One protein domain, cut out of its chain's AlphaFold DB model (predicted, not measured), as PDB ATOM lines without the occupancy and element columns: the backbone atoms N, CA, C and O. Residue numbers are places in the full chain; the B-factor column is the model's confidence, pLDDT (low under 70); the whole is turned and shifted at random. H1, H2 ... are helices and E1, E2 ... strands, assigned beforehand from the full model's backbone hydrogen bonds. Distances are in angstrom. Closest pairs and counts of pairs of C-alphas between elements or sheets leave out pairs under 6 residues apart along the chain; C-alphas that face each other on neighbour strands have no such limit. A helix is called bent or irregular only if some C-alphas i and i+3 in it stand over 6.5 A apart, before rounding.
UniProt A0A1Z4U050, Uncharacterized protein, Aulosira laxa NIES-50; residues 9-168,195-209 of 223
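AT A GLANCE: This is residues 9 to 168 and 195 to 209 of the 223 residues of an uncharacterized protein of Aulosira laxa NIES-50 (UniProt A0A1Z4U050). A short two-stranded hairpin, E1 and E2, sits between two helices, H3 and H4, and the link from E1 to E2 ties it to a second hairpin, E3 and E4, through a short parallel pairing of residues 64 to 65 with residues 97 to 98 of E3. Much of the rest is loop, chiefly residues 108 to 152, while H1, H5 and H6 lie toward the outside. The printed part has 175 residues with six named helices and four named strands, in the order H1 H2 H3 E1 E2 H4 E3 E4 H5 H6; both sheets have two antiparallel strands. The class is mixed, helices and strands, with under half of the residues in named elements. The whole is compact, with a radius of gyration of the C-alphas of 17.0 A, and spans 54 by 46 by 33 A.

IN THESE COORDINATES: E1 is residues 57 to 61, 13.1 A long, and E2 is residues 78 to 82, 13.3 A. H3 is residues 31 to 43, 18.5 A, and H4 is residues 83 to 92, 14.4 A. E3 is residues 97 to 101, 13.1 A, and E4 is residues 104 to 107. H1, residues 9 to 17, begins at C-alpha 9 (149.488, 143.325, 134.191), and H2 is residues 24 to 27. H5 is residues 153 to 163, 15.4 A. H6, residues 195 to 208, 20.8 A, ends at C-alpha 208 (128.188, 166.834, 125.257); it is neither bent nor irregular, but only just: C-alphas 195 and 198 are 6.0 A apart.

HOW THE PARTS SIT: The hairpin E1 and E2 has N 58 and O 81 within hydrogen-bond range at 2.8 A. The closest C-alphas of H3 and E2 are those of Leu 41 and Thr 80, 6.3 A. Those of E1 and H4 are Leu 57 and Glu 83, 6.4 A; H3 and H4 are apart. H4 and H6 are near each other, with 5 pairs of C-alphas within 10 A. The hairpin E3 and E4 has N 106 and O 99 at 2.8 A. The closest C-alphas of E3 and H5 are those of Val 101 and Ala 160, 7.6 A. H2 is close to but not clearly touching H1, with Ile 11 and Asp 26 closest, their C-alphas 7.3 A apart. Every O i to N i+4 pair is within hydrogen-bond range in H1, H3 and H4; H5 has 6 of 7, H6 7 of 10, and H2 is too short for such a pair.

THE WHOLE: The two C-alphas farthest apart are those of His 127 and Lys 168, 56.5 A. Residues 169 to 194 are not printed, and C-alphas 168 and 195 are 35.1 A apart across this cut. The links H3 to E1, E1 to E2 and E4 to H5 are long. The mean pLDDT of the printed part is 79.5; residues 148 to 168 and 195 to 209 are under 70.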
ATOM      1  N   ASP A   9     148.232 144.083 134.189       90.25
ATOM      2  CA  ASP A   9     149.488 143.325 134.191       90.25
ATOM      3  C   ASP A   9     149.272 141.856 133.797       90.25
ATOM      4  O   ASP A   9     150.020 141.307 132.992       90.25
ATOM      5  N   GLN A  10     148.193 141.236 134.284       92.25
ATOM      6  CA  GLN A  10     147.812 139.867 133.930       92.25
ATOM      7  C   GLN A  10     147.405 139.728 132.457       92.25
ATOM      8  O   GLN A  10     147.695 138.709 131.825       92.25
ATOM      9  N   ILE A  11     146.724 140.733 131.895       89.25
ATOM     10  CA  ILE A  11     146.386 140.759 130.464       89.25
ATOM     11  C   ILE A  11     147.672 140.828 129.636       89.25
ATOM     12  O   ILE A  11     147.832 140.047 128.697       89.25
ATOM     13  N   ILE A  12     148.605 141.710 130.009       87.94
ATOM     14  CA  ILE A  12     149.897 141.843 129.330       87.94
ATOM     15  C   ILE A  12     150.691 140.540 129.394       87.94
ATOM     16  O   ILE A  12     151.148 140.065 128.356       87.94
ATOM     17  N   GLU A  13     150.813 139.931 130.574       87.56
ATOM     18  CA  GLU A  13     151.547 138.677 130.758       87.56
ATOM     19  C   GLU A  13     150.982 137.560 129.864       87.56
ATOM     20  O   GLU A  13     151.722 136.874 129.153       87.56
ATOM     21  N   LYS A  14     149.654 137.422 129.815       87.94
ATOM     22  CA  LYS A  14     148.977 136.441 128.957       87.94
ATOM     23  C   LYS A  14     149.216 136.704 127.464       87.94
ATOM     24  O   LYS A  14     149.416 135.765 126.684       87.94
ATOM     25  N   CYS A  15     149.191 137.966 127.046       84.88
ATOM     26  CA  CYS A  15     149.491 138.357 125.671       84.88
ATOM     27  C   CYS A  15     150.951 138.037 125.308       84.88
ATOM     28  O   CYS A  15     151.200 137.427 124.269       84.88
ATOM     29  N   GLN A  16     151.902 138.314 126.202       84.44
ATOM     30  CA  GLN A  16     153.317 137.984 126.011       84.44
ATOM     31  C   GLN A  16     153.551 136.474 125.872       84.44
ATOM     32  O   GLN A  16     154.221 136.044 124.935       84.44
ATOM     33  N   GLN A  17     152.942 135.656 126.738       87.56
ATOM     34  CA  GLN A  17     153.036 134.188 126.671       87.56
ATOM     35  C   GLN A  17     152.497 133.610 125.352       87.56
ATOM     36  O   GLN A  17     152.936 132.550 124.909       87.56
ATOM     37  N   SER A  18     151.553 134.304 124.714       84.75
ATOM     38  CA  SER A  18     150.956 133.917 123.431       84.75
ATOM     39  C   SER A  18     151.567 134.638 122.223       84.75
ATOM     40  O   SER A  18     151.051 134.496 121.114       84.75
ATOM     41  N   ASN A  19     152.654 135.395 122.420       84.12
ATOM     42  CA  ASN A  19     153.291 136.234 121.401       84.12
ATOM     43  C   ASN A  19     152.289 137.151 120.670       84.12
ATOM     44  O   ASN A  19     152.308 137.286 119.445       84.12
ATOM     45  N   SER A  20     151.367 137.739 121.433       82.44
ATOM     46  CA  SER A  20     150.320 138.637 120.957       82.44
ATOM     47  C   SER A  20     150.365 139.979 121.692       82.44
ATOM     48  O   SER A  20     151.044 140.143 122.703       82.44
ATOM     49  N   ILE A  21     149.647 140.961 121.153       83.06
ATOM     50  CA  ILE A  21     149.488 142.299 121.731       83.06
ATOM     51  C   ILE A  21     148.037 142.409 122.216       83.06
ATOM     52  O   ILE A  21     147.146 141.954 121.488       83.06
ATOM     53  N   PRO A  22     147.765 142.996 123.397       86.12
ATOM     54  CA  PRO A  22     146.395 143.202 123.848       86.12
ATOM     55  C   PRO A  22     145.644 144.094 122.863       86.12
ATOM     56  O   PRO A  22     146.103 145.166 122.455       86.12
ATOM     57  N   THR A  23     144.458 143.650 122.488       89.00
ATOM     58  CA  THR A  23     143.540 144.457 121.697       89.00
ATOM     59  C   THR A  23     142.852 145.491 122.582       89.00
ATOM     60  O   THR A  23     142.813 145.354 123.805       89.00
ATOM     61  N   TYR A  24     142.258 146.522 121.977       88.12
ATOM     62  CA  TYR A  24     141.457 147.484 122.736       88.12
ATOM     63  C   TYR A  24     140.324 146.786 123.505       88.12
ATOM     64  O   TYR A  24     140.045 147.130 124.648       88.12
ATOM     65  N   GLU A  25     139.716 145.757 122.908       88.94
ATOM     66  CA  GLU A  25     138.718 144.916 123.569       88.94
ATOM     67  C   GLU A  25     139.252 144.231 124.831       88.94
ATOM     68  O   GLU A  25     138.564 144.242 125.848       88.94
ATOM     69  N   ASP A  26     140.470 143.682 124.796       89.06
ATOM     70  CA  ASP A  26     141.072 143.044 125.974       89.06
ATOM     71  C   ASP A  26     141.216 144.050 127.123       89.06
ATOM     72  O   ASP A  26     140.898 143.741 128.270       89.06
ATOM     73  N   LEU A  27     141.596 145.293 126.811       90.94
ATOM     74  CA  LEU A  27     141.694 146.376 127.794       90.94
ATOM     75  C   LEU A  27     140.322 146.765 128.362       90.94
ATOM     76  O   LEU A  27     140.214 147.076 129.544       90.94
ATOM     77  N   LEU A  28     139.251 146.699 127.568       90.88
ATOM     78  CA  LEU A  28     137.886 146.919 128.063       90.88
ATOM     79  C   LEU A  28     137.362 145.764 128.939       90.88
ATOM     80  O   LEU A  28     136.288 145.885 129.531       90.88
ATOM     81  N   LEU A  29     138.092 144.653 129.050       89.75
ATOM     82  CA  LEU A  29     137.807 143.577 130.005       89.75
ATOM     83  C   LEU A  29     138.625 143.703 131.299       89.75
ATOM     84  O   LEU A  29     138.383 142.944 132.244       89.75
ATOM     85  N   ALA A  30     139.562 144.653 131.358       92.38
ATOM     86  CA  ALA A  30     140.432 144.865 132.504       92.38
ATOM     87  C   ALA A  30     139.662 145.363 133.739       92.38
ATOM     88  O   ALA A  30     138.664 146.090 133.640       92.38
ATOM     89  N   LEU A  31     140.148 144.993 134.926       95.31
ATOM     90  CA  LEU A  31     139.602 145.447 136.207       95.31
ATOM     91  C   LEU A  31     139.600 146.982 136.320       95.31
ATOM     92  O   LEU A  31     138.638 147.564 136.813       95.31
ATOM     93  N   GLU A  32     140.646 147.629 135.821       95.00
ATOM     94  CA  GLU A  32     140.847 149.074 135.817       95.00
ATOM     95  C   GLU A  32     139.778 149.780 134.983       95.00
ATOM     96  O   GLU A  32     139.151 150.733 135.452       95.00
ATOM     97  N   TRP A  33     139.490 149.265 133.780       95.19
ATOM     98  CA  TRP A  33     138.393 149.786 132.973       95.19
ATOM     99  C   TRP A  33     137.047 149.590 133.656       95.19
ATOM    100  O   TRP A  33     136.218 150.495 133.624       95.19
ATOM    101  N   ARG A  34     136.813 148.440 134.297       95.31
ATOM    102  CA  ARG A  34     135.567 148.245 135.040       95.31
ATOM    103  C   ARG A  34     135.413 149.286 136.148       95.31
ATOM    104  O   ARG A  34     134.353 149.894 136.246       95.31
ATOM    105  N   ASN A  35     136.460 149.516 136.936       96.50
ATOM    106  CA  ASN A  35     136.430 150.496 138.018       96.50
ATOM    107  C   ASN A  35     136.135 151.902 137.477       96.50
ATOM    108  O   ASN A  35     135.228 152.566 137.983       96.50
ATOM    109  N   LYS A  36     136.823 152.314 136.401       96.19
ATOM    110  CA  LYS A  36     136.564 153.592 135.723       96.19
ATOM    111  C   LYS A  36     135.135 153.662 135.188       96.19
ATOM    112  O   LYS A  36     134.433 154.645 135.395       96.19
ATOM    113  N   ARG A  37     134.656 152.602 134.536       97.00
ATOM    114  CA  ARG A  37     133.285 152.517 134.024       97.00
ATOM    115  C   ARG A  37     132.255 152.694 135.139       97.00
ATOM    116  O   ARG A  37     131.301 153.444 134.956       97.00
ATOM    117  N   ASP A  38     132.431 152.022 136.270       97.56
ATOM    118  CA  ASP A  38     131.506 152.098 137.404       97.56
ATOM    119  C   ASP A  38     131.549 153.474 138.089       97.56
ATOM    120  O   ASP A  38     130.542 153.939 138.623       97.56
ATOM    121  N   GLU A  39     132.693 154.158 138.067       97.44
ATOM    122  CA  GLU A  39     132.821 155.558 138.478       97.44
ATOM    123  C   GLU A  39     132.007 156.500 137.583       97.44
ATOM    124  O   GLU A  39     131.162 157.237 138.096       97.44
ATOM    125  N   ILE A  40     132.185 156.423 136.260       96.31
ATOM    126  CA  ILE A  40     131.452 157.272 135.308       96.31
ATOM    127  C   ILE A  40     129.944 156.992 135.355       96.31
ATOM    128  O   ILE A  40     129.143 157.924 135.386       96.31
ATOM    129  N   LEU A  41     129.533 155.723 135.457       97.12
ATOM    130  CA  LEU A  41     128.119 155.377 135.623       97.12
ATOM    131  C   LEU A  41     127.527 155.944 136.916       97.12
ATOM    132  O   LEU A  41     126.390 156.410 136.905       97.12
ATOM    133  N   ARG A  42     128.268 155.917 138.033       98.00
ATOM    134  CA  ARG A  42     127.812 156.533 139.289       98.00
ATOM    135  C   ARG A  42     127.674 158.045 139.152       98.00
ATOM    136  O   ARG A  42     126.648 158.569 139.583       98.00
ATOM    137  N   ARG A  43     128.653 158.718 138.536       96.31
ATOM    138  CA  ARG A  43     128.601 160.162 138.248       96.31
ATOM    139  C   ARG A  43     127.347 160.523 137.449       96.31
ATOM    140  O   ARG A  43     126.634 161.447 137.817       96.31
ATOM    141  N   ASP A  44     127.034 159.732 136.425       95.19
ATOM    142  CA  ASP A  44     125.909 159.970 135.512       95.19
ATOM    143  C   ASP A  44     124.584 159.349 136.006       95.19
ATOM    144  O   ASP A  44     123.637 159.166 135.239       95.19
ATOM    145  N   ASN A  45     124.499 158.989 137.294       97.19
ATOM    146  CA  ASN A  45     123.315 158.398 137.929       97.19
ATOM    147  C   ASN A  45     122.744 157.178 137.171       97.19
ATOM    148  O   ASN A  45     121.526 157.011 137.033       97.19
ATOM    149  N   HIS A  46     123.633 156.337 136.636       98.25
ATOM    150  CA  HIS A  46     123.313 155.155 135.830       98.25
ATOM    151  C   HIS A  46     122.287 155.460 134.730       98.25
ATOM    152  O   HIS A  46     121.327 154.714 134.534       98.25
ATOM    153  N   SER A  47     122.454 156.597 134.057       96.38
ATOM    154  CA  SER A  47     121.520 157.085 133.048       96.38
ATOM    155  C   SER A  47     122.285 157.687 131.874       96.38
ATOM    156  O   SER A  47     123.344 158.286 132.029       96.38
ATOM    157  N   CYS A  48     121.746 157.521 130.670       95.12
ATOM    158  CA  CYS A  48     122.230 158.212 129.485       95.12
ATOM    159  C   CYS A  48     122.126 159.724 129.701       95.12
ATOM    160  O   CYS A  48     121.020 160.225 129.918       95.12
ATOM    161  N   VAL A  49     123.231 160.455 129.552       90.12
ATOM    162  CA  VAL A  49     123.247 161.909 129.785       90.12
ATOM    163  C   VAL A  49     122.363 162.682 128.796       90.12
ATOM    164  O   VAL A  49     121.881 163.762 129.116       90.12
ATOM    165  N   LEU A  50     122.074 162.105 127.621       87.31
ATOM    166  CA  LEU A  50     121.280 162.762 126.572       87.31
ATOM    167  C   LEU A  50     119.779 162.484 126.637       87.31
ATOM    168  O   LEU A  50     118.981 163.330 126.245       87.31
ATOM    169  N   CYS A  51     119.375 161.285 127.058       91.81
ATOM    170  CA  CYS A  51     117.966 160.873 126.991       91.81
ATOM    171  C   CYS A  51     117.435 160.201 128.258       91.81
ATOM    172  O   CYS A  51     116.285 159.769 128.268       91.81
ATOM    173  N   GLN A  52     118.255 160.086 129.307       96.12
ATOM    174  CA  GLN A  52     117.899 159.521 130.613       96.12
ATOM    175  C   GLN A  52     117.494 158.034 130.612       96.12
ATOM    176  O   GLN A  52     117.072 157.500 131.636       96.12
ATOM    177  N   GLN A  53     117.657 157.327 129.488       97.00
ATOM    178  CA  GLN A  53     117.527 155.868 129.436       97.00
ATOM    179  C   GLN A  53     118.550 155.214 130.376       97.00
ATOM    180  O   GLN A  53     119.697 155.647 130.408       97.00
ATOM    181  N   LYS A  54     118.154 154.163 131.099       97.44
ATOM    182  CA  LYS A  54     118.978 153.453 132.095       97.44
ATOM    183  C   LYS A  54     119.464 152.081 131.632       97.44
ATOM    184  O   LYS A  54     120.297 151.457 132.283       97.44
ATOM    185  N   GLU A  55     118.950 151.602 130.506       94.88
ATOM    186  CA  GLU A  55     119.322 150.315 129.926       94.88
ATOM    187  C   GLU A  55     120.418 150.450 128.862       94.88
ATOM    188  O   GLU A  55     120.524 151.471 128.176       94.88
ATOM    189  N   PHE A  56     121.204 149.378 128.700       93.25
ATOM    190  CA  PHE A  56     122.239 149.238 127.664       93.25
ATOM    191  C   PHE A  56     123.198 150.438 127.608       93.25
ATOM    192  O   PHE A  56     123.355 151.096 126.578       93.25
ATOM    193  N   LEU A  57     123.802 150.738 128.760       95.38
ATOM    194  CA  LEU A  57     124.692 151.879 128.941       95.38
ATOM    195  C   LEU A  57     126.143 151.554 128.578       95.38
ATOM    196  O   LEU A  57     126.730 150.566 129.041       95.38
ATOM    197  N   HIS A  58     126.732 152.464 127.814       92.62
ATOM    198  CA  HIS A  58     128.114 152.464 127.367       92.62
ATOM    199  C   HIS A  58     128.805 153.746 127.825       92.62
ATOM    200  O   HIS A  58     128.174 154.800 127.899       92.62
ATOM    201  N   ILE A  59     130.106 153.652 128.098       94.25
ATOM    202  CA  ILE A  59     130.946 154.832 128.292       94.25
ATOM    203  C   ILE A  59     131.548 155.194 126.943       94.25
ATOM    204  O   ILE A  59     132.158 154.349 126.283       94.25
ATOM    205  N   HIS A  60     131.326 156.434 126.535       90.94
ATOM    206  CA  HIS A  60     131.819 156.999 125.296       90.94
ATOM    207  C   HIS A  60     133.015 157.899 125.584       90.94
ATOM    208  O   HIS A  60     132.895 158.858 126.344       90.94
ATOM    209  N   HIS A  61     134.150 157.584 124.964       89.88
ATOM    210  CA  HIS A  61     135.304 158.475 124.878       89.88
ATOM    211  C   HIS A  61     135.005 159.589 123.870       89.88
ATOM    212  O   HIS A  61     134.712 159.298 122.710       89.88
ATOM    213  N   THR A  62     135.086 160.843 124.315       86.25
ATOM    214  CA  THR A  62     134.860 162.042 123.478       86.25
ATOM    215  C   THR A  62     136.049 162.393 122.585       86.25
ATOM    216  O   THR A  62     135.886 163.084 121.583       86.25
ATOM    217  N   TYR A  63     137.226 161.861 122.905       86.44
ATOM    218  CA  TYR A  63     138.407 161.809 122.054       86.44
ATOM    219  C   TYR A  63     139.222 160.563 122.406       86.44
ATOM    220  O   TYR A  63     139.060 159.984 123.482       86.44
ATOM    221  N   TYR A  64     140.126 160.167 121.517       87.19
ATOM    222  CA  TYR A  64     141.167 159.196 121.837       87.19
ATOM    223  C   TYR A  64     142.530 159.868 121.829       87.19
ATOM    224  O   TYR A  64     142.775 160.802 121.076       87.19
ATOM    225  N   LEU A  65     143.430 159.350 122.646       85.75
ATOM    226  CA  LEU A  65     144.831 159.702 122.692       85.75
ATOM    227  C   LEU A  65     145.641 158.441 122.389       85.75
ATOM    228  O   LEU A  65     145.415 157.383 122.993       85.75
ATOM    229  N   LYS A  66     146.572 158.530 121.436       85.12
ATOM    230  CA  LYS A  66     147.485 157.421 121.133       85.12
ATOM    231  C   LYS A  66     148.216 156.971 122.399       85.12
ATOM    232  O   LYS A  66     148.495 157.771 123.289       85.12
ATOM    233  N   LEU A  67     148.518 155.672 122.474       83.06
ATOM    234  CA  LEU A  67     149.253 155.045 123.583       83.06
ATOM    235  C   LEU A  67     148.594 155.198 124.970       83.06
ATOM    236  O   LEU A  67     149.223 154.899 125.982       83.06
ATOM    237  N   THR A  68     147.329 155.622 125.036       83.94
ATOM    238  CA  THR A  68     146.623 155.865 126.300       83.94
ATOM    239  C   THR A  68     145.646 154.739 126.608       83.94
ATOM    240  O   THR A  68     144.820 154.357 125.777       83.94
ATOM    241  N   LEU A  69     145.732 154.206 127.828       89.56
ATOM    242  CA  LEU A  69     144.849 153.144 128.309       89.56
ATOM    243  C   LEU A  69     143.413 153.665 128.496       89.56
ATOM    244  O   LEU A  69     143.246 154.809 128.920       89.56
ATOM    245  N   PRO A  70     142.366 152.843 128.270       91.44
ATOM    246  CA  PRO A  70     140.972 153.299 128.319       91.44
ATOM    247  C   PRO A  70     140.558 153.992 129.625       91.44
ATOM    248  O   PRO A  70     139.675 154.846 129.600       91.44
ATOM    249  N   TRP A  71     141.180 153.630 130.753       93.50
ATOM    250  CA  TRP A  71     140.898 154.182 132.084       93.50
ATOM    251  C   TRP A  71     141.762 155.382 132.487       93.50
ATOM    252  O   TRP A  71     141.434 156.031 133.475       93.50
ATOM    253  N   ASN A  72     142.814 155.706 131.727       88.94
ATOM    254  CA  ASN A  72     143.714 156.836 132.008       88.94
ATOM    255  C   ASN A  72     143.195 158.175 131.458       88.94
ATOM    256  O   ASN A  72     143.930 159.154 131.409       88.94
ATOM    257  N   TYR A  73     141.946 158.210 131.006       85.69
ATOM    258  CA  TYR A  73     141.308 159.420 130.511       85.69
ATOM    259  C   TYR A  73     140.691 160.209 131.674       85.69
ATOM    260  O   TYR A  73     140.108 159.582 132.574       85.69
ATOM    261  N   PRO A  74     140.735 161.554 131.640       83.62
ATOM    262  CA  PRO A  74     140.030 162.373 132.619       83.62
ATOM    263  C   PRO A  74     138.530 162.083 132.542       83.62
ATOM    264  O   PRO A  74     137.994 161.769 131.471       83.62
ATOM    265  N   ASN A  75     137.839 162.148 133.679       85.69
ATOM    266  CA  ASN A  75     136.423 161.782 133.756       85.69
ATOM    267  C   ASN A  75     135.563 162.612 132.799       85.69
ATOM    268  O   ASN A  75     134.625 162.092 132.204       85.69
ATOM    269  N   GLU A  76     135.897 163.883 132.625       82.38
ATOM    270  CA  GLU A  76     135.233 164.862 131.770       82.38
ATOM    271  C   GLU A  76     135.215 164.404 130.310       82.38
ATOM    272  O   GLU A  76     134.242 164.630 129.599       82.38
ATOM    273  N   SER A  77     136.243 163.670 129.878       84.69
ATOM    274  CA  SER A  77     136.326 163.135 128.516       84.69
ATOM    275  C   SER A  77     135.498 161.862 128.285       84.69
ATOM    276  O   SER A  77     135.442 161.357 127.157       84.69
ATOM    277  N   LEU A  78     134.849 161.342 129.331       88.50
ATOM    278  CA  LEU A  78     134.043 160.127 129.315       88.50
ATOM    279  C   LEU A  78     132.588 160.445 129.659       88.50
ATOM    280  O   LEU A  78     132.312 161.066 130.683       88.50
ATOM    281  N   ILE A  79     131.638 159.957 128.862       90.44
ATOM    282  CA  ILE A  79     130.201 160.184 129.103       90.44
ATOM    283  C   ILE A  79     129.387 158.893 129.013       90.44
ATOM    284  O   ILE A  79     129.657 158.029 128.176       90.44
ATOM    285  N   THR A  80     128.360 158.760 129.853       95.31
ATOM    286  CA  THR A  80     127.425 157.633 129.797       95.31
ATOM    287  C   THR A  80     126.355 157.855 128.734       95.31
ATOM    288  O   THR A  80     125.568 158.799 128.802       95.31
ATOM    289  N   LEU A  81     126.250 156.929 127.781       92.25
ATOM    290  CA  LEU A  81     125.237 156.939 126.727       92.25
ATOM    291  C   LEU A  81     124.534 155.588 126.629       92.25
ATOM    292  O   LEU A  81     125.160 154.541 126.769       92.25
ATOM    293  N   CYS A  82     123.238 155.589 126.320       94.38
ATOM    294  CA  CYS A  82     122.574 154.361 125.885       94.38
ATOM    295  C   CYS A  82     123.002 153.994 124.455       94.38
ATOM    296  O   CYS A  82     123.372 154.875 123.675       94.38
ATOM    297  N   GLU A  83     122.884 152.715 124.090       90.88
ATOM    298  CA  GLU A  83     123.231 152.168 122.762       90.88
ATOM    299  C   GLU A  83     122.705 153.041 121.601       90.88
ATOM    300  O   GLU A  83     123.461 153.442 120.720       90.88
ATOM    301  N   LYS A  84     121.435 153.474 121.657       90.19
ATOM    302  CA  LYS A  84     120.827 154.334 120.620       90.19
ATOM    303  C   LYS A  84     121.496 155.704 120.490       90.19
ATOM    304  O   LYS A  84     121.671 156.196 119.376       90.19
ATOM    305  N   CYS A  85     121.810 156.351 121.613       88.81
ATOM    306  CA  CYS A  85     122.460 157.665 121.595       88.81
ATOM    307  C   CYS A  85     123.916 157.537 121.151       88.81
ATOM    308  O   CYS A  85     124.362 158.316 120.314       88.81
ATOM    309  N   HIS A  86     124.612 156.516 121.648       89.12
ATOM    310  CA  HIS A  86     125.981 156.191 121.267       89.12
ATOM    311  C   HIS A  86     126.118 155.976 119.749       89.12
ATOM    312  O   HIS A  86     126.951 156.608 119.099       89.12
ATOM    313  N   ASP A  87     125.239 155.168 119.155       84.50
ATOM    314  CA  ASP A  87     125.244 154.917 117.711       84.50
ATOM    315  C   ASP A  87     124.890 156.162 116.897       84.50
ATOM    316  O   ASP A  87     125.466 156.403 115.834       84.50
ATOM    317  N   LYS A  88     123.935 156.968 117.377       84.44
ATOM    318  CA  LYS A  88     123.571 158.235 116.729       84.44
ATOM    319  C   LYS A  88     124.770 159.178 116.675       84.44
ATOM    320  O   LYS A  88     125.006 159.784 115.635       84.44
ATOM    321  N   ILE A  89     125.531 159.262 117.761       82.81
ATOM    322  CA  ILE A  89     126.736 160.083 117.848       82.81
ATOM    323  C   ILE A  89     127.788 159.627 116.848       82.81
ATOM    324  O   ILE A  89     128.213 160.438 116.035       82.81
ATOM    325  N   HIS A  90     128.134 158.339 116.819       80.62
ATOM    326  CA  HIS A  90     129.131 157.840 115.867       80.62
ATOM    327  C   HIS A  90     128.717 158.006 114.397       80.62
ATOM    328  O   HIS A  90     129.574 158.046 113.520       80.62
ATOM    329  N   LYS A  91     127.416 158.132 114.108       81.19
ATOM    330  CA  LYS A  91     126.910 158.458 112.763       81.19
ATOM    331  C   LYS A  91     126.999 159.945 112.417       81.19
ATOM    332  O   LYS A  91     126.959 160.283 111.240       81.19
ATOM    333  N   GLN A  92     127.038 160.825 113.416       79.38
ATOM    334  CA  GLN A  92     126.983 162.278 113.233       79.38
ATOM    335  C   GLN A  92     128.345 162.947 113.395       79.38
ATOM    336  O   GLN A  92     128.595 163.969 112.761       79.38
ATOM    337  N   ILE A  93     129.195 162.396 114.258       77.31
ATOM    338  CA  ILE A  93     130.459 162.990 114.673       77.31
ATOM    339  C   ILE A  93     131.544 161.922 114.634       77.31
ATOM    340  O   ILE A  93     131.414 160.832 115.197       77.31
ATOM    341  N   LYS A  94     132.646 162.276 113.978       81.31
ATOM    342  CA  LYS A  94     133.903 161.550 114.063       81.31
ATOM    343  C   LYS A  94     134.584 161.937 115.375       81.31
ATOM    344  O   LYS A  94     134.898 163.104 115.578       81.31
ATOM    345  N   VAL A  95     134.801 160.959 116.249       83.75
ATOM    346  CA  VAL A  95     135.575 161.152 117.486       83.75
ATOM    347  C   VAL A  95     137.044 161.384 117.106       83.75
ATOM    348  O   VAL A  95     137.618 160.501 116.465       83.75
ATOM    349  N   PRO A  96     137.654 162.524 117.457       84.94
ATOM    350  CA  PRO A  96     139.030 162.818 117.081       84.94
ATOM    351  C   PRO A  96     140.020 161.920 117.822       84.94
ATOM    352  O   PRO A  96     139.762 161.449 118.936       84.94
ATOM    353  N   VAL A  97     141.164 161.687 117.186       86.00
ATOM    354  CA  VAL A  97     142.285 160.939 117.753       86.00
ATOM    355  C   VAL A  97     143.500 161.849 117.765       86.00
ATOM    356  O   VAL A  97     143.915 162.359 116.724       86.00
ATOM    357  N   PHE A  98     144.088 162.012 118.940       84.31
ATOM    358  CA  PHE A  98     145.214 162.893 119.175       84.31
ATOM    359  C   PHE A  98     146.497 162.115 119.448       84.31
ATOM    360  O   PHE A  98     146.485 160.952 119.868       84.31
ATOM    361  N   GLU A  99     147.614 162.801 119.269       83.69
ATOM    362  CA  GLU A  99     148.922 162.428 119.791       83.69
ATOM    363  C   GLU A  99     149.523 163.588 120.585       83.69
ATOM    364  O   GLU A  99     149.227 164.748 120.303       83.69
ATOM    365  N   ILE A 100     150.335 163.285 121.602       78.88
ATOM    366  CA  ILE A 100     151.039 164.322 122.364       78.88
ATOM    367  C   ILE A 100     152.393 164.574 121.708       78.88
ATOM    368  O   ILE A 100     153.237 163.679 121.675       78.88
ATOM    369  N   VAL A 101     152.617 165.802 121.244       79.19
ATOM    370  CA  VAL A 101     153.895 166.255 120.681       79.19
ATOM    371  C   VAL A 101     154.333 167.501 121.437       79.19
ATOM    372  O   VAL A 101     153.632 168.509 121.431       79.19
ATOM    373  N   LYS A 102     155.481 167.430 122.122       78.94
ATOM    374  CA  LYS A 102     156.029 168.533 122.940       78.94
ATOM    375  C   LYS A 102     155.011 169.126 123.947       78.94
ATOM    376  O   LYS A 102     154.999 170.326 124.174       78.94
ATOM    377  N   GLY A 103     154.137 168.290 124.524       72.44
ATOM    378  CA  GLY A 103     153.088 168.711 125.476       72.44
ATOM    379  C   GLY A 103     151.756 169.145 124.840       72.44
ATOM    380  O   GLY A 103     150.777 169.382 125.547       72.44
ATOM    381  N   TYR A 104     151.669 169.187 123.510       71.75
ATOM    382  CA  TYR A 104     150.477 169.626 122.784       71.75
ATOM    383  C   TYR A 104     149.716 168.453 122.161       71.75
ATOM    384  O   TYR A 104     150.318 167.487 121.698       71.75
ATOM    385  N   TYR A 105     148.384 168.550 122.139       77.62
ATOM    386  CA  TYR A 105     147.485 167.559 121.539       77.62
ATOM    387  C   TYR A 105     147.338 167.829 120.041       77.62
ATOM    388  O   TYR A 105     146.572 168.698 119.631       77.62
ATOM    389  N   VAL A 106     148.038 167.057 119.221       78.81
ATOM    390  CA  VAL A 106     148.008 167.174 117.760       78.81
ATOM    391  C   VAL A 106     146.951 166.235 117.194       78.81
ATOM    392  O   VAL A 106     146.968 165.042 117.501       78.81
ATOM    393  N   ASP A 107     146.009 166.750 116.397       83.44
ATOM    394  CA  ASP A 107     145.037 165.889 115.709       83.44
ATOM    395  C   ASP A 107     145.758 165.055 114.651       83.44
ATOM    396  O   ASP A 107     146.509 165.569 113.824       83.44
ATOM    397  N   THR A 108     145.524 163.749 114.680       82.81
ATOM    398  CA  THR A 108     146.165 162.801 113.765       82.81
ATOM    399  C   THR A 108     145.429 162.669 112.432       82.81
ATOM    400  O   THR A 108     145.867 161.908 111.572       82.81
ATOM    401  N   ASN A 109     144.300 163.366 112.246       82.69
ATOM    402  CA  ASN A 109     143.408 163.222 111.094       82.69
ATOM    403  C   ASN A 109     142.981 161.759 110.863       82.69
ATOM    404  O   ASN A 109     142.808 161.296 109.731       82.69
ATOM    405  N   SER A 110     142.747 161.045 111.966       85.50
ATOM    406  CA  SER A 110     142.634 159.585 112.009       85.50
ATOM    407  C   SER A 110     141.580 158.991 111.086       85.50
ATOM    408  O   SER A 110     140.448 159.468 111.031       85.50
ATOM    409  N   GLN A 111     141.878 157.894 110.409       89.50
ATOM    410  CA  GLN A 111     140.917 157.211 109.559       89.50
ATOM    411  C   GLN A 111     140.082 156.209 110.364       89.50
ATOM    412  O   GLN A 111     140.622 155.372 111.095       89.50
ATOM    413  N   PRO A 112     138.739 156.257 110.266       90.38
ATOM    414  CA  PRO A 112     137.912 155.231 110.880       90.38
ATOM    415  C   PRO A 112     138.260 153.867 110.277       90.38
ATOM    416  O   PRO A 112     138.572 153.751 109.093       90.38
ATOM    417  N   CYS A 113     138.161 152.820 111.092       92.62
ATOM    418  CA  CYS A 113     138.441 151.452 110.676       92.62
ATOM    419  C   CYS A 113     137.675 151.113 109.395       92.62
ATOM    420  O   CYS A 113     136.443 151.142 109.391       92.62
ATOM    421  N   HIS A 114     138.372 150.695 108.341       93.25
ATOM    422  CA  HIS A 114     137.776 150.466 107.020       93.25
ATOM    423  C   HIS A 114     136.708 149.363 107.003       93.25
ATOM    424  O   HIS A 114     135.958 149.228 106.041       93.25
ATOM    425  N   ARG A 115     136.636 148.550 108.065       93.38
ATOM    426  CA  ARG A 115     135.623 147.504 108.211       93.38
ATOM    427  C   ARG A 115     134.377 147.980 108.951       93.38
ATOM    428  O   ARG A 115     133.279 147.687 108.504       93.38
ATOM    429  N   CYS A 116     134.532 148.615 110.113       90.44
ATOM    430  CA  CYS A 116     133.398 149.002 110.968       90.44
ATOM    431  C   CYS A 116     133.058 150.494 110.908       90.44
ATOM    432  O   CYS A 116     132.119 150.925 111.563       90.44
ATOM    433  N   ASN A 117     133.820 151.279 110.151       87.88
ATOM    434  CA  ASN A 117     133.651 152.716 110.000       87.88
ATOM    435  C   ASN A 117     133.579 153.461 111.347       87.88
ATOM    436  O   ASN A 117     132.686 154.272 111.576       87.88
ATOM    437  N   GLY A 118     134.485 153.138 112.277       86.69
ATOM    438  CA  GLY A 118     134.568 153.823 113.573       86.69
ATOM    439  C   GLY A 118     133.690 153.253 114.689       86.69
ATOM    440  O   GLY A 118     133.870 153.631 115.844       86.69
ATOM    441  N   THR A 119     132.780 152.311 114.418       84.81
ATOM    442  CA  THR A 119     131.881 151.788 115.471       84.81
ATOM    443  C   THR A 119     132.578 150.814 116.426       84.81
ATOM    444  O   THR A 119     132.190 150.668 117.583       84.81
ATOM    445  N   GLY A 120     133.601 150.100 115.944       89.00
ATOM    446  CA  GLY A 120     134.307 149.046 116.684       89.00
ATOM    447  C   GLY A 120     133.541 147.720 116.807       89.00
ATOM    448  O   GLY A 120     134.161 146.692 117.088       89.00
ATOM    449  N   ARG A 121     132.228 147.710 116.543       89.81
ATOM    450  CA  ARG A 121     131.331 146.547 116.655       89.81
ATOM    451  C   ARG A 121     130.205 146.576 115.615       89.81
ATOM    452  O   ARG A 121     129.906 147.619 115.041       89.81
ATOM    453  N   PHE A 122     129.562 145.430 115.433       88.81
ATOM    454  CA  PHE A 122     128.390 145.208 114.592       88.81
ATOM    455  C   PHE A 122     127.241 144.656 115.454       88.81
ATOM    456  O   PHE A 122     127.282 143.474 115.822       88.81
ATOM    457  N   PRO A 123     126.243 145.481 115.828       84.75
ATOM    458  CA  PRO A 123     125.138 145.065 116.698       84.75
ATOM    459  C   PRO A 123     124.372 143.833 116.193       84.75
ATOM    460  O   PRO A 123     123.973 142.978 116.982       84.75
ATOM    461  N   GLU A 124     124.227 143.678 114.878       88.38
ATOM    462  CA  GLU A 124     123.585 142.527 114.237       88.38
ATOM    463  C   GLU A 124     124.297 141.191 114.532       88.38
ATOM    464  O   GLU A 124     123.670 140.129 114.548       88.38
ATOM    465  N   PHE A 125     125.591 141.237 114.861       92.44
ATOM    466  CA  PHE A 125     126.397 140.073 115.228       92.44
ATOM    467  C   PHE A 125     126.633 139.959 116.738       92.44
ATOM    468  O   PHE A 125     127.487 139.186 117.154       92.44
ATOM    469  N   LYS A 126     125.854 140.646 117.591       88.25
ATOM    470  CA  LYS A 126     125.993 140.599 119.065       88.25
ATOM    471  C   LYS A 126     125.978 139.180 119.652       88.25
ATOM    472  O   LYS A 126     126.615 138.918 120.664       88.25
ATOM    473  N   HIS A 127     125.296 138.245 118.997       91.00
ATOM    474  CA  HIS A 127     125.238 136.837 119.394       91.00
ATOM    475  C   HIS A 127     126.540 136.048 119.133       91.00
ATOM    476  O   HIS A 127     126.658 134.918 119.603       91.00
ATOM    477  N   ARG A 128     127.515 136.606 118.398       91.62
ATOM    478  CA  ARG A 128     128.857 136.031 118.204       91.62
ATOM    479  C   ARG A 128     129.920 137.026 118.644       91.62
ATOM    480  O   ARG A 128     129.984 138.130 118.115       91.62
ATOM    481  N   ASP A 129     130.732 136.645 119.625       87.44
ATOM    482  CA  ASP A 129     131.815 137.474 120.176       87.44
ATOM    483  C   ASP A 129     131.380 138.912 120.515       87.44
ATOM    484  O   ASP A 129     132.120 139.879 120.326       87.44
ATOM    485  N   ASN A 130     130.128 139.068 120.965       87.81
ATOM    486  CA  ASN A 130     129.515 140.360 121.267       87.81
ATOM    487  C   ASN A 130     129.613 141.373 120.100       87.81
ATOM    488  O   ASN A 130     129.773 142.580 120.312       87.81
ATOM    489  N   GLY A 131     129.578 140.880 118.857       91.75
ATOM    490  CA  GLY A 131     129.624 141.683 117.638       91.75
ATOM    491  C   GLY A 131     130.954 142.394 117.395       91.75
ATOM    492  O   GLY A 131     130.978 143.381 116.665       91.75
ATOM    493  N   ILE A 132     132.057 141.967 118.018       92.81
ATOM    494  CA  ILE A 132     133.349 142.652 117.886       92.81
ATOM    495  C   ILE A 132     133.802 142.755 116.422       92.81
ATOM    496  O   ILE A 132     133.715 141.806 115.642       92.81
ATOM    497  N   CYS A 133     134.322 143.916 116.019       93.88
ATOM    498  CA  CYS A 133     134.928 144.043 114.700       93.88
ATOM    499  C   CYS A 133     136.218 143.214 114.640       93.88
ATOM    500  O   CYS A 133     137.224 143.580 115.241       93.88
ATOM    501  N   TYR A 134     136.236 142.137 113.854       93.25
ATOM    502  CA  TYR A 134     137.417 141.272 113.732       93.25
ATOM    503  C   TYR A 134     138.645 141.920 113.069       93.25
ATOM    504  O   TYR A 134     139.717 141.326 113.115       93.25
ATOM    505  N   ARG A 135     138.510 143.119 112.479       93.31
ATOM    506  CA  ARG A 135     139.651 143.914 111.987       93.31
ATOM    507  C   ARG A 135     140.280 144.716 113.122       93.31
ATOM    508  O   ARG A 135     141.390 144.422 113.534       93.31
ATOM    509  N   CYS A 136     139.559 145.717 113.630       92.62
ATOM    510  CA  CYS A 136     140.120 146.651 114.611       92.62
ATOM    511  C   CYS A 136     140.072 146.146 116.055       92.62
ATOM    512  O   CYS A 136     140.651 146.784 116.924       92.62
ATOM    513  N   ARG A 137     139.344 145.056 116.339       92.25
ATOM    514  CA  ARG A 137     139.190 144.483 117.687       92.25
ATOM    515  C   ARG A 137     138.811 145.538 118.738       92.25
ATOM    516  O   ARG A 137     139.361 145.577 119.831       92.25
ATOM    517  N   GLY A 138     137.883 146.422 118.366       90.06
ATOM    518  CA  GLY A 138     137.375 147.485 119.235       90.06
ATOM    519  C   GLY A 138     138.160 148.799 119.194       90.06
ATOM    520  O   GLY A 138     137.706 149.758 119.804       90.06
ATOM    521  N   ALA A 139     139.268 148.888 118.448       90.38
ATOM    522  CA  ALA A 139     140.088 150.103 118.374       90.38
ATOM    523  C   ALA A 139     139.427 151.272 117.619       90.38
ATOM    524  O   ALA A 139     139.809 152.418 117.815       90.38
ATOM    525  N   ARG A 140     138.407 150.995 116.789       91.00
ATOM    526  CA  ARG A 140     137.579 151.964 116.031       91.00
ATOM    527  C   ARG A 140     138.297 152.743 114.924       91.00
ATOM    528  O   ARG A 140     137.716 152.855 113.850       91.00
ATOM    529  N   TYR A 141     139.524 153.201 115.134       91.62
ATOM    530  CA  TYR A 141     140.340 153.938 114.161       91.62
ATOM    531  C   TYR A 141     141.567 153.125 113.757       91.62
ATOM    532  O   TYR A 141     142.060 152.328 114.556       91.62
ATOM    533  N   GLU A 142     142.028 153.287 112.517       90.75
ATOM    534  CA  GLU A 142     143.177 152.546 111.976       90.75
ATOM    535  C   GLU A 142     144.455 152.850 112.775       90.75
ATOM    536  O   GLU A 142     145.208 151.941 113.116       90.75
ATOM    537  N   GLU A 143     144.626 154.099 113.206       87.75
ATOM    538  CA  GLU A 143     145.753 154.602 114.001       87.75
ATOM    539  C   GLU A 143     145.776 154.071 115.439       87.75
ATOM    540  O   GLU A 143     146.752 154.287 116.154       87.75
ATOM    541  N   LEU A 144     144.709 153.400 115.881       87.69
ATOM    542  CA  LEU A 144     144.598 152.811 117.216       87.69
ATOM    543  C   LEU A 144     144.725 151.279 117.199       87.69
ATOM    544  O   LEU A 144     144.794 150.655 118.261       87.69
ATOM    545  N   ILE A 145     144.792 150.647 116.020       87.75
ATOM    546  CA  ILE A 145     144.920 149.189 115.908       87.75
ATOM    547  C   ILE A 145     146.302 148.751 116.403       87.75
ATOM    548  O   ILE A 145     147.319 149.028 115.780       87.75
ATOM    549  N   GLY A 146     146.332 148.026 117.525       75.75
ATOM    550  CA  GLY A 146     147.570 147.486 118.104       75.75
ATOM    551  C   GLY A 146     148.446 148.520 118.818       75.75
ATOM    552  O   GLY A 146     149.549 148.182 119.237       75.75
ATOM    553  N   VAL A 147     147.957 149.755 118.978       70.62
ATOM    554  CA  VAL A 147     148.704 150.884 119.570       70.62
ATOM    555  C   VAL A 147     148.199 151.244 120.971       70.62
ATOM    556  O   VAL A 147     148.753 152.105 121.641       70.62
ATOM    557  N   SER A 148     147.157 150.569 121.456       59.75
ATOM    558  CA  SER A 148     146.607 150.740 122.804       59.75
ATOM    559  C   SER A 148     147.402 149.995 123.887       59.75
ATOM    560  O   SER A 148     146.874 149.674 124.945       59.75
ATOM    561  N   THR A 149     148.675 149.693 123.650       52.38
ATOM    562  CA  THR A 149     149.580 149.201 124.687       52.38
ATOM    563  C   THR A 149     150.191 150.394 125.389       52.38
ATOM    564  O   THR A 149     151.101 151.033 124.867       52.38
ATOM    565  N   GLY A 150     149.681 150.705 126.579       49.56
ATOM    566  CA  GLY A 150     150.335 151.643 127.476       49.56
ATOM    567  C   GLY A 150     151.772 151.191 127.716       49.56
ATOM    568  O   GLY A 150     152.034 150.348 128.576       49.56
ATOM    569  N   LYS A 151     152.724 151.767 126.973       43.81
ATOM    570  CA  LYS A 151     154.054 151.978 127.533       43.81
ATOM    571  C   LYS A 151     153.805 152.780 128.800       43.81
ATOM    572  O   LYS A 151     153.034 153.739 128.759       43.81
ATOM    573  N   LYS A 152     154.338 152.318 129.936       40.78
ATOM    574  CA  LYS A 152     154.156 152.977 131.238       40.78
ATOM    575  C   LYS A 152     154.297 154.486 131.029       40.78
ATOM    576  O   LYS A 152     155.250 154.890 130.375       40.78
ATOM    577  N   ASN A 153     153.377 155.298 131.558       39.44
ATOM    578  CA  ASN A 153     153.371 156.760 131.373       39.44
ATOM    579  C   ASN A 153     154.764 157.404 131.584       39.44
ATOM    580  O   ASN A 153     155.104 158.381 130.924       39.44
ATOM    581  N   ASN A 154     155.608 156.800 132.426       36.00
ATOM    582  CA  ASN A 154     156.986 157.219 132.701       36.00
ATOM    583  C   ASN A 154     157.927 157.100 131.482       36.00
ATOM    584  O   ASN A 154     158.836 157.908 131.326       36.00
ATOM    585  N   GLU A 155     157.706 156.122 130.601       38.88
ATOM    586  CA  GLU A 155     158.462 155.968 129.358       38.88
ATOM    587  C   GLU A 155     157.949 156.894 128.259       38.88
ATOM    588  O   GLU A 155     158.730 157.232 127.393       38.88
ATOM    589  N   ILE A 156     156.689 157.347 128.258       38.06
ATOM    590  CA  ILE A 156     156.198 158.266 127.212       38.06
ATOM    591  C   ILE A 156     156.864 159.646 127.344       38.06
ATOM    592  O   ILE A 156     157.288 160.199 126.331       38.06
ATOM    593  N   HIS A 157     157.063 160.146 128.570       35.56
ATOM    594  CA  HIS A 157     157.872 161.351 128.805       35.56
ATOM    595  C   HIS A 157     159.338 161.147 128.395       35.56
ATOM    596  O   HIS A 157     159.878 161.951 127.642       35.56
ATOM    597  N   GLN A 158     159.958 160.025 128.778       32.09
ATOM    598  CA  GLN A 158     161.345 159.725 128.392       32.09
ATOM    599  C   GLN A 158     161.521 159.403 126.901       32.09
ATOM    600  O   GLN A 158     162.574 159.662 126.336       32.09
ATOM    601  N   ILE A 159     160.526 158.834 126.225       36.31
ATOM    602  CA  ILE A 159     160.557 158.535 124.789       36.31
ATOM    603  C   ILE A 159     160.353 159.819 123.984       36.31
ATOM    604  O   ILE A 159     161.014 159.977 122.964       36.31
ATOM    605  N   ALA A 160     159.515 160.753 124.446       35.91
ATOM    606  CA  ALA A 160     159.409 162.084 123.847       35.91
ATOM    607  C   ALA A 160     160.732 162.866 123.954       35.91
ATOM    608  O   ALA A 160     161.128 163.511 122.988       35.91
ATOM    609  N   GLU A 161     161.450 162.737 125.075       38.50
ATOM    610  CA  GLU A 161     162.792 163.316 125.258       38.50
ATOM    611  C   GLU A 161     163.882 162.601 124.433       38.50
ATOM    612  O   GLU A 161     164.810 163.244 123.951       38.50
ATOM    613  N   ASN A 162     163.781 161.281 124.236       36.47
ATOM    614  CA  ASN A 162     164.804 160.482 123.543       36.47
ATOM    615  C   ASN A 162     164.596 160.347 122.019       36.47
ATOM    616  O   ASN A 162     165.545 160.012 121.316       36.47
ATOM    617  N   LEU A 163     163.384 160.570 121.492       37.03
ATOM    618  CA  LEU A 163     163.096 160.522 120.046       37.03
ATOM    619  C   LEU A 163     163.486 161.808 119.303       37.03
ATOM    620  O   LEU A 163     163.605 161.768 118.081       37.03
ATOM    621  N   TYR A 164     163.716 162.913 120.019       38.66
ATOM    622  CA  TYR A 164     164.151 164.195 119.452       38.66
ATOM    623  C   TYR A 164     165.415 164.729 120.153       38.66
ATOM    624  O   TYR A 164     165.360 165.751 120.832       38.66
ATOM    625  N   PRO A 165     166.570 164.046 120.030       35.56
ATOM    626  CA  PRO A 165     167.796 164.452 120.716       35.56
ATOM    627  C   PRO A 165     168.544 165.619 120.041       35.56
ATOM    628  O   PRO A 165     169.489 166.131 120.639       35.56
ATOM    629  N   GLU A 166     168.173 166.016 118.817       36.31
ATOM    630  CA  GLU A 166     169.021 166.848 117.940       36.31
ATOM    631  C   GLU A 166     168.822 168.371 118.056       36.31
ATOM    632  O   GLU A 166     169.685 169.118 117.610       36.31
ATOM    633  N   ASP A 167     167.793 168.861 118.749       41.22
ATOM    634  CA  ASP A 167     167.585 170.312 118.934       41.22
ATOM    635  C   ASP A 167     168.240 170.832 120.227       41.22
ATOM    636  O   ASP A 167     167.655 171.608 120.980       41.22
ATOM    637  N   LYS A 168     169.457 170.366 120.534       43.12
ATOM    638  CA  LYS A 168     170.235 170.855 121.686       43.12
ATOM    639  C   LYS A 168     171.191 171.989 121.360       43.12
ATOM    640  O   LYS A 168     171.776 172.499 122.293       43.12
ATOM    641  N   ILE A 195     139.130 176.055 109.173       39.78
ATOM    642  CA  ILE A 195     137.784 176.552 109.527       39.78
ATOM    643  C   ILE A 195     136.750 175.422 109.735       39.78
ATOM    644  O   ILE A 195     135.744 175.596 110.424       39.78
ATOM    645  N   GLU A 196     136.968 174.231 109.171       45.59
ATOM    646  CA  GLU A 196     136.047 173.098 109.342       45.59
ATOM    647  C   GLU A 196     136.097 172.483 110.752       45.59
ATOM    648  O   GLU A 196     135.109 171.900 111.207       45.59
ATOM    649  N   TYR A 197     137.199 172.672 111.481       42.84
ATOM    650  CA  TYR A 197     137.423 172.085 112.801       42.84
ATOM    651  C   TYR A 197     136.533 172.698 113.896       42.84
ATOM    652  O   TYR A 197     135.939 171.970 114.698       42.84
ATOM    653  N   GLU A 198     136.386 174.029 113.899       43.88
ATOM    654  CA  GLU A 198     135.494 174.751 114.826       43.88
ATOM    655  C   GLU A 198     134.041 174.248 114.686       43.88
ATOM    656  O   GLU A 198     133.340 174.041 115.674       43.88
ATOM    657  N   ASN A 199     133.611 173.878 113.473       51.94
ATOM    658  CA  ASN A 199     132.250 173.395 113.216       51.94
ATOM    659  C   ASN A 199     131.935 172.007 113.809       51.94
ATOM    660  O   ASN A 199     130.760 171.706 114.065       51.94
ATOM    661  N   LEU A 200     132.937 171.139 113.989       48.88
ATOM    662  CA  LEU A 200     132.758 169.805 114.579       48.88
ATOM    663  C   LEU A 200     132.776 169.861 116.108       48.88
ATOM    664  O   LEU A 200     131.940 169.215 116.744       48.88
ATOM    665  N   TRP A 201     133.654 170.678 116.690       53.62
ATOM    666  CA  TRP A 201     133.737 170.822 118.141       53.62
ATOM    667  C   TRP A 201     132.640 171.681 118.724       53.62
ATOM    668  O   TRP A 201     132.080 171.283 119.733       53.62
ATOM    669  N   ASP A 202     132.194 172.736 118.047       51.19
ATOM    670  CA  ASP A 202     131.005 173.454 118.501       51.19
ATOM    671  C   ASP A 202     129.765 172.544 118.482       51.19
ATOM    672  O   ASP A 202     128.808 172.747 119.226       51.19
ATOM    673  N   LYS A 203     129.720 171.531 117.604       48.75
ATOM    674  CA  LYS A 203     128.665 170.503 117.635       48.75
ATOM    675  C   LYS A 203     128.864 169.533 118.795       48.75
ATOM    676  O   LYS A 203     127.872 169.201 119.432       48.75
ATOM    677  N   ALA A 204     130.094 169.105 119.064       49.62
ATOM    678  CA  ALA A 204     130.434 168.240 120.187       49.62
ATOM    679  C   ALA A 204     130.160 168.929 121.536       49.62
ATOM    680  O   ALA A 204     129.415 168.395 122.343       49.62
ATOM    681  N   ASP A 205     130.633 170.150 121.747       53.31
ATOM    682  CA  ASP A 205     130.379 170.950 122.945       53.31
ATOM    683  C   ASP A 205     128.871 171.198 123.148       53.31
ATOM    684  O   ASP A 205     128.332 170.951 124.223       53.31
ATOM    685  N   ARG A 206     128.121 171.505 122.077       48.47
ATOM    686  CA  ARG A 206     126.644 171.583 122.133       48.47
ATOM    687  C   ARG A 206     125.945 170.244 122.405       48.47
ATOM    688  O   ARG A 206     124.820 170.251 122.904       48.47
ATOM    689  N   LEU A 207     126.545 169.112 122.037       49.56
ATOM    690  CA  LEU A 207     125.978 167.772 122.241       49.56
ATOM    691  C   LEU A 207     126.394 167.143 123.574       49.56
ATOM    692  O   LEU A 207     125.646 166.312 124.081       49.56
ATOM    693  N   TYR A 208     127.549 167.512 124.128       53.75
ATOM    694  CA  TYR A 208     128.188 166.834 125.257       53.75
ATOM    695  C   TYR A 208     128.434 167.745 126.466       53.75
ATOM    696  O   TYR A 208     128.474 167.231 127.579       53.75
ATOM    697  N   GLY A 209     128.603 169.059 126.274       52.53
ATOM    698  CA  GLY A 209     129.088 169.979 127.311       52.53
ATOM    699  C   GLY A 209     130.491 169.624 127.817       52.53
ATOM    700  O   GLY A 209     130.776 169.807 128.999       52.53
TER     701      GLY A 209